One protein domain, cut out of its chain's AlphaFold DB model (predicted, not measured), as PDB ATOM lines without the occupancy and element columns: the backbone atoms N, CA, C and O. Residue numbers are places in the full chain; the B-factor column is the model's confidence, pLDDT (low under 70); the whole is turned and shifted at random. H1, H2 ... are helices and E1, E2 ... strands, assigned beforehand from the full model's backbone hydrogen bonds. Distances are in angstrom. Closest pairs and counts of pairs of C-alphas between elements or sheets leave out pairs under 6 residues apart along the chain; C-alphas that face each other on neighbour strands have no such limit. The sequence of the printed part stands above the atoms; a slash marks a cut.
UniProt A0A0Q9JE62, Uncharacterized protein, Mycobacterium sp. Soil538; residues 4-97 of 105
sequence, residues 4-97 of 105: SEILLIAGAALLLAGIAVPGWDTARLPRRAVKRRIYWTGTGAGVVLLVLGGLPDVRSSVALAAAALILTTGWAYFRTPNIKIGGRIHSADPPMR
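What this domain is: This is residues 4 to 97 of the 105 residues of an uncharacterized protein of Mycobacterium sp. Soil538 (UniProt A0A0Q9JE62). Three long helices, H1, H2 and H3, stand side by side in an up-and-down bundle, each running against the one before it, with H2 between the other two along the chain and touching both. At the end of the bundle where H3 ends sit a small two-stranded hairpin, E1 and E2, and the short helix H4. The printed part has 94 residues, with four named helices and two named strands in the order H1, H2, H3, E1, E2, H4; the sheet, in the order E1 - E2, is antiparallel, and the class is mostly helix. The whole is only just compact, close to loose, with a radius of gyration of the C-alphas of 14.4 A and spans of 42 by 28 by 20 A.

Where its parts are: Begin at the sheet: find C-alpha 83 at (0.778, -0.609, 112.099), where E1, residues 83 to 85, begins. E2 follows as residues 88 to 90. Go back to C-alpha 4 at (23.828, -1.214, 91.906); from there H1 runs over residues 4 to 20, 24.1 A from first to last C-alpha. H2, the longest helix, takes residues 31 to 53 and measures 32.2 A. H3 takes residues 58 to 79 and measures 30.8 A. H4, residues 94 to 97, ends at C-alpha 97, at (-8.478, -0.999, 113.457).

How they stand to each other: Look first at the hairpin of E1 and E2, antiparallel at 141 degrees between their directions, where N 90 and O 83 are 2.8 A apart and N 85 and O 88 are 2.9 A apart, both within hydrogen-bond range. The closest C-alphas of H3 and E1, those of Ala 76 and Ile 83, are 6.4 A apart. The closest C-alphas of E2 and H4, those of Ile 89 and Arg 97, are 5.1 A apart. H3 and H2 form a helical hairpin and touch, closest at the C-alphas of Ser 61 and Val 51, 4.8 A, with a shallow tilt of 16 degrees, opposite ways; H2 touches H3 with residues 43 to 53 alone. H2 and H1, also a helical hairpin, touch, closest at the C-alphas of Gly 46 and Gly 11, 3.9 A, with a shallow tilt of 16 degrees, opposite ways. H1 and H3 are close but not clearly touching, with the C-alphas of Leu 15 and Thr 72 closest at 7.9 A. H1 is apart from E1, E2 and H4. In H1, H2 and H3 every O i to N i+4 pair is within hydrogen-bond range; H4 is too short for such a pair.

The domain as a whole: Find the two C-alphas farthest apart, those of Ala 27 and Asp 57, at 44.2 A. The printed part has no cut. The link from H1 to H2, of 10 residues, is short, the other links are tight, and no link is long. The mean pLDDT of the printed part is 95.6, and no printed residue is under 70.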
ATOM      1  N   SER A   4      24.752  -2.278  91.500       96.50
ATOM      2  CA  SER A   4      23.828  -1.214  91.906       96.50
ATOM      3  C   SER A   4      22.423  -1.431  91.342       96.50
ATOM      4  O   SER A   4      21.453  -1.405  92.092       96.50
ATOM      5  N   GLU A   5      22.304  -1.731  90.044       97.00
ATOM      6  CA  GLU A   5      21.013  -2.033  89.410       97.00
ATOM      7  C   GLU A   5      20.337  -3.252  90.044       97.00
ATOM      8  O   GLU A   5      19.146  -3.205  90.344       97.00
ATOM      9  N   ILE A   6      21.094  -4.326  90.304       98.31
ATOM     10  CA  ILE A   6      20.579  -5.533  90.967       98.31
ATOM     11  C   ILE A   6      19.991  -5.185  92.336       98.31
ATOM     12  O   ILE A   6      18.876  -5.603  92.647       98.31
ATOM     13  N   LEU A   7      20.717  -4.411  93.147       98.25
ATOM     14  CA  LEU A   7      20.285  -4.024  94.490       98.25
ATOM     15  C   LEU A   7      19.045  -3.128  94.455       98.25
ATOM     16  O   LEU A   7      18.121  -3.341  95.237       98.25
ATOM     17  N   LEU A   8      18.987  -2.169  93.530       97.94
ATOM     18  CA  LEU A   8      17.828  -1.290  93.378       97.94
ATOM     19  C   LEU A   8      16.579  -2.071  92.949       97.94
ATOM     20  O   LEU A   8      15.515  -1.913  93.551       97.94
ATOM     21  N   ILE A   9      16.715  -2.956  91.958       98.31
ATOM     22  CA  ILE A   9      15.620  -3.808  91.478       98.31
ATOM     23  C   ILE A   9      15.157  -4.754  92.586       98.31
ATOM     24  O   ILE A   9      13.960  -4.847  92.852       98.31
ATOM     25  N   ALA A  10      16.086  -5.430  93.266       98.44
ATOM     26  CA  ALA A  10      15.764  -6.330  94.368       98.44
ATOM     27  C   ALA A  10      15.104  -5.582  95.535       98.44
ATOM     28  O   ALA A  10      14.120  -6.060  96.096       98.44
ATOM     29  N   GLY A  11      15.594  -4.385  95.866       98.31
ATOM     30  CA  GLY A  11      15.017  -3.525  96.892       98.31
ATOM     31  C   GLY A  11      13.573  -3.153  96.578       98.31
ATOM     32  O   GLY A  11      12.680  -3.406  97.387       98.31
ATOM     33  N   ALA A  12      13.323  -2.642  95.371       98.19
ATOM     34  CA  ALA A  12      11.977  -2.332  94.899       98.19
ATOM     35  C   ALA A  12      11.069  -3.576  94.884       98.19
ATOM     36  O   ALA A  12       9.930  -3.517  95.352       98.19
ATOM     37  N   ALA A  13      11.577  -4.719  94.418       98.38
ATOM     38  CA  ALA A  13      10.837  -5.976  94.398       98.38
ATOM     39  C   ALA A  13      10.442  -6.444  95.807       98.38
ATOM     40  O   ALA A  13       9.315  -6.898  95.992       98.38
ATOM     41  N   LEU A  14      11.308  -6.288  96.815       98.44
ATOM     42  CA  LEU A  14      10.984  -6.626  98.206       98.44
ATOM     43  C   LEU A  14       9.900  -5.719  98.799       98.44
ATOM     44  O   LEU A  14       9.026  -6.217  99.514       98.44
ATOM     45  N   LEU A  15       9.906  -4.419  98.477       98.06
ATOM     46  CA  LEU A  15       8.826  -3.509  98.880       98.06
ATOM     47  C   LEU A  15       7.484  -3.964  98.290       98.06
ATOM     48  O   LEU A  15       6.490  -4.096  99.008       98.06
ATOM     49  N   LEU A  16       7.469  -4.260  96.987       97.94
ATOM     50  CA  LEU A  16       6.273  -4.722  96.282       97.94
ATOM     51  C   LEU A  16       5.804  -6.089  96.790       97.94
ATOM     52  O   LEU A  16       4.612  -6.279  97.027       97.94
ATOM     53  N   ALA A  17       6.724  -7.023  97.029       97.00
ATOM     54  CA  ALA A  17       6.413  -8.330  97.593       97.00
ATOM     55  C   ALA A  17       5.812  -8.201  99.002       97.00
ATOM     56  O   ALA A  17       4.791  -8.823  99.287       97.00
ATOM     57  N   GLY A  18       6.362  -7.336  99.861       95.81
ATOM     58  CA  GLY A  18       5.796  -7.054 101.185       95.81
ATOM     59  C   GLY A  18       4.336  -6.580 101.122       95.81
ATOM     60  O   GLY A  18       3.499  -6.994 101.933       95.81
ATOM     61  N   ILE A  19       3.998  -5.767 100.113       95.06
ATOM     62  CA  ILE A  19       2.635  -5.285  99.848       95.06
ATOM     63  C   ILE A  19       1.743  -6.393  99.268       95.06
ATOM     64  O   ILE A  19       0.628  -6.576  99.758       95.06
ATOM     65  N   ALA A  20       2.215  -7.152  98.281       95.62
ATOM     66  CA  ALA A  20       1.398  -8.090  97.510       95.62
ATOM     67  C   ALA A  20       1.197  -9.453  98.194       95.62
ATOM     68  O   ALA A  20       0.102 -10.009  98.142       95.62
ATOM     69  N   VAL A  21       2.220  -9.985  98.869       95.06
ATOM     70  CA  VAL A  21       2.184 -11.342  99.440       95.06
ATOM     71  C   VAL A  21       1.159 -11.405 100.574       95.06
ATOM     72  O   VAL A  21       1.320 -10.693 101.569       95.06
ATOM     73  N   PRO A  22       0.093 -12.215 100.476       91.50
ATOM     74  CA  PRO A  22      -0.875 -12.338 101.555       91.50
ATOM     75  C   PRO A  22      -0.234 -13.026 102.765       91.50
ATOM     76  O   PRO A  22       0.697 -13.811 102.633       91.50
ATOM     77  N   GLY A  23      -0.755 -12.755 103.960       90.25
ATOM     78  CA  GLY A  23      -0.458 -13.612 105.106       90.25
ATOM     79  C   GLY A  23      -1.233 -14.921 105.008       90.25
ATOM     80  O   GLY A  23      -2.232 -15.011 104.285       90.25
ATOM     81  N   TRP A  24      -0.821 -15.884 105.818       92.56
ATOM     82  CA  TRP A  24      -1.499 -17.158 106.046       92.56
ATOM     83  C   TRP A  24      -1.435 -17.508 107.531       92.56
ATOM     84  O   TRP A  24      -0.601 -16.967 108.263       92.56
ATOM     85  N   ASP A  25      -2.322 -18.389 107.976       88.25
ATOM     86  CA  ASP A  25      -2.281 -18.917 109.334       88.25
ATOM     87  C   ASP A  25      -1.136 -19.916 109.489       88.25
ATOM     88  O   ASP A  25      -0.824 -20.706 108.598       88.25
ATOM     89  N   THR A  26      -0.472 -19.859 110.635       86.06
ATOM     90  CA  THR A  26       0.601 -20.783 111.014       86.06
ATOM     91  C   THR A  26       0.304 -21.348 112.392       86.06
ATOM     92  O   THR A  26      -0.490 -20.781 113.139       86.06
ATOM     93  N   ALA A  27       1.024 -22.396 112.796       83.31
ATOM     94  CA  ALA A  27       0.853 -22.994 114.123       83.31
ATOM     95  C   ALA A  27       1.085 -22.010 115.294       83.31
ATOM     96  O   ALA A  27       0.697 -22.295 116.420       83.31
ATOM     97  N   ARG A  28       1.756 -20.872 115.054       84.25
ATOM     98  CA  ARG A  28       2.132 -19.895 116.092       84.25
ATOM     99  C   ARG A  28       1.534 -18.504 115.891       84.25
ATOM    100  O   ARG A  28       1.561 -17.704 116.821       84.25
ATOM    101  N   LEU A  29       1.084 -18.167 114.683       85.62
ATOM    102  CA  LEU A  29       0.673 -16.809 114.323       85.62
ATOM    103  C   LEU A  29      -0.546 -16.828 113.402       85.62
ATOM    104  O   LEU A  29      -0.518 -17.564 112.412       85.62
ATOM    105  N   PRO A  30      -1.538 -15.957 113.656       89.94
ATOM    106  CA  PRO A  30      -2.658 -15.772 112.749       89.94
ATOM    107  C   PRO A  30      -2.236 -15.022 111.480       89.94
ATOM    108  O   PRO A  30      -1.251 -14.267 111.466       89.94
ATOM    109  N   ARG A  31      -3.056 -15.141 110.435       90.56
ATOM    110  CA  ARG A  31      -2.879 -14.545 109.107       90.56
ATOM    111  C   ARG A  31      -2.458 -13.079 109.124       90.56
ATOM    112  O   ARG A  31      -1.520 -12.693 108.423       90.56
ATOM    113  N   ARG A  32      -3.129 -12.250 109.935       91.81
ATOM    114  CA  ARG A  32      -2.838 -10.805 110.051       91.81
ATOM    115  C   ARG A  32      -1.445 -10.550 110.626       91.81
ATOM    116  O   ARG A  32      -0.722  -9.692 110.125       91.81
ATOM    117  N   ALA A  33      -1.036 -11.318 111.636       92.44
ATOM    118  CA  ALA A  33       0.290 -11.190 112.233       92.44
ATOM    119  C   ALA A  33       1.395 -11.619 111.256       92.44
ATOM    120  O   ALA A  33       2.425 -10.951 111.170       92.44
ATOM    121  N   VAL A  34       1.166 -12.685 110.483       94.50
ATOM    122  CA  VAL A  34       2.093 -13.131 109.430       94.50
ATOM    123  C   VAL A  34       2.201 -12.086 108.321       94.50
ATOM    124  O   VAL A  34       3.312 -11.668 107.998       94.50
ATOM    125  N   LYS A  35       1.072 -11.575 107.806       95.31
ATOM    126  CA  LYS A  35       1.059 -10.496 106.804       95.31
ATOM    127  C   LYS A  35       1.832  -9.271 107.285       95.31
ATOM    128  O   LYS A  35       2.651  -8.734 106.545       95.31
ATOM    129  N   ARG A  36       1.603  -8.856 108.532       96.31
ATOM    130  CA  ARG A  36       2.287  -7.714 109.149       96.31
ATOM    131  C   ARG A  36       3.798  -7.924 109.210       96.31
ATOM    132  O   ARG A  36       4.544  -7.003 108.896       96.31
ATOM    133  N   ARG A  37       4.249  -9.129 109.581       96.00
ATOM    134  CA  ARG A  37       5.677  -9.477 109.574       96.00
ATOM    135  C   ARG A  37       6.250  -9.387 108.168       96.00
ATOM    136  O   ARG A  37       7.186  -8.627 107.992       96.00
ATOM    137  N   ILE A  38       5.647 -10.064 107.188       97.38
ATOM    138  CA  ILE A  38       6.088 -10.047 105.780       97.38
ATOM    139  C   ILE A  38       6.200  -8.614 105.254       97.38
ATOM    140  O   ILE A  38       7.195  -8.252 104.631       97.38
ATOM    141  N   TYR A  39       5.192  -7.789 105.544       98.12
ATOM    142  CA  TYR A  39       5.148  -6.395 105.133       98.12
ATOM    143  C   TYR A  39       6.342  -5.596 105.671       98.12
ATOM    144  O   TYR A  39       7.064  -4.966 104.898       98.12
ATOM    145  N   TRP A  40       6.583  -5.643 106.985       98.19
ATOM    146  CA  TRP A  40       7.654  -4.862 107.608       98.19
ATOM    147  C   TRP A  40       9.045  -5.448 107.377       98.19
ATOM    148  O   TRP A  40       9.991  -4.683 107.215       98.19
ATOM    149  N   THR A  41       9.186  -6.773 107.283       98.06
ATOM    150  CA  THR A  41      10.463  -7.398 106.908       98.06
ATOM    151  C   THR A  41      10.820  -7.089 105.460       98.06
ATOM    152  O   THR A  41      11.965  -6.745 105.187       98.06
ATOM    153  N   GLY A  42       9.847  -7.147 104.541       98.12
ATOM    154  CA  GLY A  42      10.039  -6.762 103.141       98.12
ATOM    155  C   GLY A  42      10.359  -5.275 102.997       98.12
ATOM    156  O   GLY A  42      11.275  -4.919 102.263       98.12
ATOM    157  N   THR A  43       9.685  -4.418 103.771       98.38
ATOM    158  CA  THR A  43       9.976  -2.976 103.820       98.38
ATOM    159  C   THR A  43      11.395  -2.702 104.313       98.38
ATOM    160  O   THR A  43      12.154  -2.015 103.637       98.38
ATOM    161  N   GLY A  44      11.783  -3.271 105.457       98.44
ATOM    162  CA  GLY A  44      13.116  -3.074 106.029       98.44
ATOM    163  C   GLY A  44      14.228  -3.580 105.111       98.44
ATOM    164  O   GLY A  44      15.160  -2.837 104.809       98.44
ATOM    165  N   ALA A  45      14.105  -4.811 104.608       98.56
ATOM    166  CA  ALA A  45      15.083  -5.381 103.685       98.56
ATOM    167  C   ALA A  45      15.140  -4.604 102.360       98.56
ATOM    168  O   ALA A  45      16.229  -4.295 101.878       98.56
ATOM    169  N   GLY A  46      13.985  -4.223 101.804       98.50
ATOM    170  CA  GLY A  46      13.904  -3.426 100.584       98.50
ATOM    171  C   GLY A  46      14.606  -2.077 100.720       98.50
ATOM    172  O   GLY A  46      15.440  -1.738  99.887       98.50
ATOM    173  N   VAL A  47      14.349  -1.344 101.809       98.56
ATOM    174  CA  VAL A  47      15.007  -0.057 102.097       98.56
ATOM    175  C   VAL A  47      16.525  -0.210 102.221       98.56
ATOM    176  O   VAL A  47      17.254   0.599 101.651       98.56
ATOM    177  N   VAL A  48      17.019  -1.252 102.899       98.62
ATOM    178  CA  VAL A  48      18.467  -1.515 103.002       98.62
ATOM    179  C   VAL A  48      19.093  -1.709 101.619       98.62
ATOM    180  O   VAL A  48      20.119  -1.097 101.325       98.62
ATOM    181  N   LEU A  49      18.467  -2.504 100.746       98.62
ATOM    182  CA  LEU A  49      18.977  -2.715  99.388       98.62
ATOM    183  C   LEU A  49      18.933  -1.437  98.542       98.62
ATOM    184  O   LEU A  49      19.878  -1.183  97.800       98.62
ATOM    185  N   LEU A  50      17.893  -0.607  98.685       98.44
ATOM    186  CA  LEU A  50      17.816   0.684  97.995       98.44
ATOM    187  C   LEU A  50      18.958   1.623  98.410       98.44
ATOM    188  O   LEU A  50      19.575   2.250  97.550       98.44
ATOM    189  N   VAL A  51      19.277   1.686  99.707       98.38
ATOM    190  CA  VAL A  51      20.391   2.505 100.210       98.38
ATOM    191  C   VAL A  51      21.719   2.023  99.639       98.38
ATOM    192  O   VAL A  51      22.473   2.839  99.109       98.38
ATOM    193  N   LEU A  52      21.988   0.714  99.723       98.38
ATOM    194  CA  LEU A  52      23.230   0.112  99.229       98.38
ATOM    195  C   LEU A  52      23.367   0.247  97.707       98.38
ATOM    196  O   LEU A  52      24.460   0.512  97.216       98.38
ATOM    197  N   GLY A  53      22.265   0.103  96.968       97.75
ATOM    198  CA  GLY A  53      22.240   0.218  95.512       97.75
ATOM    199  C   GLY A  53      22.487   1.635  94.993       97.75
ATOM    200  O   GLY A  53      23.037   1.781  93.905       97.75
ATOM    201  N   GLY A  54      22.126   2.673  95.755       96.81
ATOM    202  CA  GLY A  54      22.359   4.070  95.365       96.81
ATOM    203  C   GLY A  54      23.744   4.631  95.727       96.81
ATOM    204  O   GLY A  54      24.058   5.763  95.362       96.81
ATOM    205  N   LEU A  55      24.598   3.870  96.422       96.88
ATOM    206  CA  LEU A  55      25.959   4.320  96.733       96.88
ATOM    207  C   LEU A  55      26.823   4.440  95.460       96.88
ATOM    208  O   LEU A  55      26.669   3.636  94.537       96.88
ATOM    209  N   PRO A  56      27.760   5.412  95.404       96.06
ATOM    210  CA  PRO A  56      28.192   6.298  96.493       96.06
ATOM    211  C   PRO A  56      27.366   7.588  96.666       96.06
ATOM    212  O   PRO A  56      27.714   8.401  97.521       96.06
ATOM    213  N   ASP A  57      26.285   7.804  95.908       97.44
ATOM    214  CA  ASP A  57      25.437   8.993  96.066       97.44
ATOM    215  C   ASP A  57      24.533   8.877  97.305       97.44
ATOM    216  O   ASP A  57      23.344   8.559  97.246       97.44
ATOM    217  N   VAL A  58      25.119   9.169  98.468       97.31
ATOM    218  CA  VAL A  58      24.444   9.102  99.770       97.31
ATOM    219  C   VAL A  58      23.203   9.995  99.815       97.31
ATOM    220  O   VAL A  58      22.205   9.614 100.428       97.31
ATOM    221  N   ARG A  59      23.225  11.170  99.166       98.12
ATOM    222  CA  ARG A  59      22.086  12.097  99.188       98.12
ATOM    223  C   ARG A  59      20.883  11.463  98.500       98.12
ATOM    224  O   ARG A  59      19.803  11.427  99.092       98.12
ATOM    225  N   SER A  60      21.075  10.951  97.288       97.19
ATOM    226  CA  SER A  60      20.006  10.291  96.537       97.19
ATOM    227  C   SER A  60      19.555   8.997  97.219       97.19
ATOM    228  O   SER A  60      18.351   8.774  97.339       97.19
ATOM    229  N   SER A  61      20.480   8.192  97.760       97.38
ATOM    230  CA  SER A  61      20.147   6.984  98.536       97.38
ATOM    231  C   SER A  61      19.258   7.279  99.743       97.38
ATOM    232  O   SER A  61      18.260   6.592  99.965       97.38
ATOM    233  N   VAL A  62      19.595   8.304 100.532       97.94
ATOM    234  CA  VAL A  62      18.814   8.687 101.718       97.94
ATOM    235  C   VAL A  62      17.451   9.240 101.313       97.94
ATOM    236  O   VAL A  62      16.447   8.871 101.921       97.94
ATOM    237  N   ALA A  63      17.388  10.075 100.271       98.31
ATOM    238  CA  ALA A  63      16.121  10.587  99.754       98.31
ATOM    239  C   ALA A  63      15.200   9.449  99.280       98.31
ATOM    240  O   ALA A  63      14.011   9.439  99.604       98.31
ATOM    241  N   LEU A  64      15.753   8.456  98.581       97.81
ATOM    242  CA  LEU A  64      15.021   7.283  98.112       97.81
ATOM    243  C   LEU A  64      14.519   6.414  99.272       97.81
ATOM    244  O   LEU A  64      13.355   6.012  99.285       97.81
ATOM    245  N   ALA A  65      15.366   6.161 100.271       98.25
ATOM    246  CA  ALA A  65      14.986   5.433 101.476       98.25
ATOM    247  C   ALA A  65      13.869   6.147 102.251       98.25
ATOM    248  O   ALA A  65      12.892   5.516 102.655       98.25
ATOM    249  N   ALA A  66      13.976   7.470 102.413       98.56
ATOM    250  CA  ALA A  66      12.950   8.282 103.056       98.56
ATOM    251  C   ALA A  66      11.622   8.219 102.288       98.56
ATOM    252  O   ALA A  66      10.579   7.976 102.892       98.56
ATOM    253  N   ALA A  67      11.656   8.360 100.959       98.44
ATOM    254  CA  ALA A  67      10.471   8.230 100.116       98.44
ATOM    255  C   ALA A  67       9.823   6.842 100.256       98.44
ATOM    256  O   ALA A  67       8.613   6.746 100.461       98.44
ATOM    257  N   ALA A  68      10.617   5.768 100.227       98.31
ATOM    258  CA  ALA A  68      10.127   4.406 100.419       98.31
ATOM    259  C   ALA A  68       9.465   4.214 101.794       98.31
ATOM    260  O   ALA A  68       8.379   3.638 101.880       98.31
ATOM    261  N   LEU A  69      10.069   4.731 102.867       98.44
ATOM    262  CA  LEU A  69       9.509   4.661 104.220       98.44
ATOM    263  C   LEU A  69       8.211   5.464 104.359       98.44
ATOM    264  O   LEU A  69       7.262   4.975 104.972       98.44
ATOM    265  N   ILE A  70       8.138   6.659 103.767       98.44
ATOM    266  CA  ILE A  70       6.920   7.482 103.758       98.44
ATOM    267  C   ILE A  70       5.801   6.757 103.009       98.44
ATOM    268  O   ILE A  70       4.694   6.636 103.531       98.44
ATOM    269  N   LEU A  71       6.084   6.240 101.811       97.88
ATOM    270  CA  LEU A  71       5.090   5.559 100.982       97.88
ATOM    271  C   LEU A  71       4.594   4.264 101.628       97.88
ATOM    272  O   LEU A  71       3.389   4.022 101.662       97.88
ATOM    273  N   THR A  72       5.495   3.449 102.176       97.94
ATOM    274  CA  THR A  72       5.116   2.204 102.861       97.94
ATOM    275  C   THR A  72       4.367   2.494 104.157       97.94
ATOM    276  O   THR A  72       3.280   1.969 104.368       97.94
ATOM    277  N   THR A  73       4.836   3.416 104.996       97.94
ATOM    278  CA  THR A  73       4.109   3.782 106.224       97.94
ATOM    279  C   THR A  73       2.741   4.392 105.914       97.94
ATOM    280  O   THR A  73       1.748   4.027 106.543       97.94
ATOM    281  N   GLY A  74       2.656   5.267 104.908       97.44
ATOM    282  CA  GLY A  74       1.397   5.837 104.432       97.44
ATOM    283  C   GLY A  74       0.440   4.759 103.925       97.44
ATOM    284  O   GLY A  74      -0.708   4.696 104.363       97.44
ATOM    285  N   TRP A  75       0.913   3.849 103.072       96.44
ATOM    286  CA  TRP A  75       0.121   2.706 102.618       96.44
ATOM    287  C   TRP A  75      -0.365   1.856 103.792       96.44
ATOM    288  O   TRP A  75      -1.542   1.497 103.862       96.44
ATOM    289  N   ALA A  76       0.526   1.574 104.744       96.88
ATOM    290  CA  ALA A  76       0.200   0.804 105.926       96.88
ATOM    291  C   ALA A  76      -0.908   1.481 106.743       96.88
ATOM    292  O   ALA A  76      -1.846   0.802 107.150       96.88
ATOM    293  N   TYR A  77      -0.838   2.803 106.914       97.19
ATOM    294  CA  TYR A  77      -1.824   3.587 107.652       97.19
ATOM    295  C   TYR A  77      -3.183   3.656 106.945       97.19
ATOM    296  O   TYR A  77      -4.215   3.477 107.590       97.19
ATOM    297  N   PHE A  78      -3.211   3.879 105.631       95.50
ATOM    298  CA  PHE A  78      -4.462   4.115 104.902       95.50
ATOM    299  C   PHE A  78      -5.148   2.853 104.377       95.50
ATOM    300  O   PHE A  78      -6.348   2.891 104.123       95.50
ATOM    301  N   ARG A  79      -4.415   1.756 104.155       93.19
ATOM    302  CA  ARG A  79      -4.931   0.600 103.398       93.19
ATOM    303  C   ARG A  79      -4.845  -0.732 104.133       93.19
ATOM    304  O   ARG A  79      -5.287  -1.738 103.583       93.19
ATOM    305  N   THR A  80      -4.237  -0.787 105.320       93.69
ATOM    306  CA  THR A  80      -3.931  -2.072 105.968       93.69
ATOM    307  C   THR A  80      -4.009  -2.015 107.501       93.69
ATOM    308  O   THR A  80      -3.855  -0.948 108.087       93.69
ATOM    309  N   PRO A  81      -4.118  -3.170 108.181       94.44
ATOM    310  CA  PRO A  81      -3.984  -3.283 109.636       94.44
ATOM    311  C   PRO A  81      -2.523  -3.550 110.090       94.44
ATOM    312  O   PRO A  81      -2.274  -4.289 111.055       94.44
ATOM    313  N   ASN A  82      -1.521  -3.025 109.369       96.31
ATOM    314  CA  ASN A  82      -0.112  -3.397 109.575       96.31
ATOM    315  C   ASN A  82       0.631  -2.565 110.632       96.31
ATOM    316  O   ASN A  82       1.658  -3.024 111.132       96.31
ATOM    317  N   ILE A  83       0.153  -1.382 111.016       96.56
ATOM    318  CA  ILE A  83       0.778  -0.609 112.099       96.56
ATOM    319  C   ILE A  83       0.164  -1.069 113.420       96.56
ATOM    320  O   ILE A  83      -0.991  -0.762 113.703       96.56
ATOM    321  N   LYS A  84       0.921  -1.813 114.235       95.56
ATOM    322  CA  LYS A  84       0.488  -2.247 115.572       95.56
ATOM    323  C   LYS A  84       1.499  -1.804 116.620       95.56
ATOM    324  O   LYS A  84       2.648  -2.228 116.570       95.56
ATOM    325  N   ILE A  85       1.060  -0.981 117.568       94.44
ATOM    326  CA  ILE A  85       1.896  -0.403 118.628       94.44
ATOM    327  C   ILE A  85       1.179  -0.643 119.957       94.44
ATOM    328  O   ILE A  85      -0.022  -0.410 120.067       94.44
ATOM    329  N   GLY A  86       1.881  -1.192 120.953       90.44
ATOM    330  CA  GLY A  86       1.290  -1.470 122.271       90.44
ATOM    331  C   GLY A  86       0.051  -2.377 122.232       90.44
ATOM    332  O   GLY A  86      -0.867  -2.204 123.020       90.44
ATOM    333  N   GLY A  87      -0.029  -3.302 121.269       89.44
ATOM    334  CA  GLY A  87      -1.192  -4.183 121.106       89.44
ATOM    335  C   GLY A  87      -2.360  -3.588 120.307       89.44
ATOM    336  O   GLY A  87      -3.246  -4.343 119.912       89.44
ATOM    337  N   ARG A  88      -2.339  -2.289 119.985       92.00
ATOM    338  CA  ARG A  88      -3.402  -1.595 119.245       92.00
ATOM    339  C   ARG A  88      -3.025  -1.380 117.783       92.00
ATOM    340  O   ARG A  88      -1.881  -1.049 117.481       92.00
ATOM    341  N   ILE A  89      -3.985  -1.566 116.878       95.44
ATOM    342  CA  ILE A  89      -3.795  -1.300 115.449       95.44
ATOM    343  C   ILE A  89      -4.101   0.172 115.156       95.44
ATOM    344  O   ILE A  89      -5.127   0.705 115.581       95.44
ATOM    345  N   HIS A  90      -3.202   0.820 114.421       95.12
ATOM    346  CA  HIS A  90      -3.319   2.202 113.978       95.12
ATOM    347  C   HIS A  90      -3.551   2.232 112.468       95.12
ATOM    348  O   HIS A  90      -2.704   1.824 111.680       95.12
ATOM    349  N   SER A  91      -4.704   2.743 112.059       95.62
ATOM    350  CA  SER A  91      -5.056   2.959 110.656       95.62
ATOM    351  C   SER A  91      -5.908   4.222 110.545       95.62
ATOM    352  O   SER A  91      -6.438   4.681 111.559       95.62
ATOM    353  N   ALA A  92      -6.038   4.805 109.358       94.19
ATOM    354  CA  ALA A  92      -7.020   5.849 109.069       94.19
ATOM    355  C   ALA A  92      -8.450   5.285 108.990       94.19
ATOM    356  O   ALA A  92      -9.399   5.961 109.387       94.19
ATOM    357  N   ASP A  93      -8.587   4.038 108.540       91.31
ATOM    358  CA  ASP A  93      -9.867   3.399 108.251       91.31
ATOM    359  C   ASP A  93     -10.382   2.605 109.474       91.31
ATOM    360  O   ASP A  93      -9.658   1.736 109.972       91.31
ATOM    361  N   PRO A  94     -11.583   2.889 110.023       91.19
ATOM    362  CA  PRO A  94     -12.093   2.215 111.221       91.19
ATOM    363  C   PRO A  94     -12.135   0.674 111.166       91.19
ATOM    364  O   PRO A  94     -11.668   0.075 112.136       91.19
ATOM    365  N   PRO A  95     -12.596   0.012 110.084       89.75
ATOM    366  CA  PRO A  95     -12.601  -1.452 109.982       89.75
ATOM    367  C   PRO A  95     -11.195  -2.059 110.072       89.75
ATOM    368  O   PRO A  95     -10.991  -3.127 110.642       89.75
ATOM    369  N   MET A  96     -10.175  -1.347 109.588       90.94
ATOM    370  CA  MET A  96      -8.780  -1.792 109.667       90.94
ATOM    371  C   MET A  96      -8.198  -1.707 111.088       90.94
ATOM    372  O   MET A  96      -7.100  -2.210 111.325       90.94
ATOM    373  N   ARG A  97      -8.895  -1.078 112.044       92.00
ATOM    374  CA  ARG A  97      -8.478  -0.999 113.457       92.00
ATOM    375  C   ARG A  97      -9.025  -2.136 114.315       92.00
ATOM    376  O   ARG A  97      -8.698  -2.187 115.503       92.00
TER     377      ARG A  97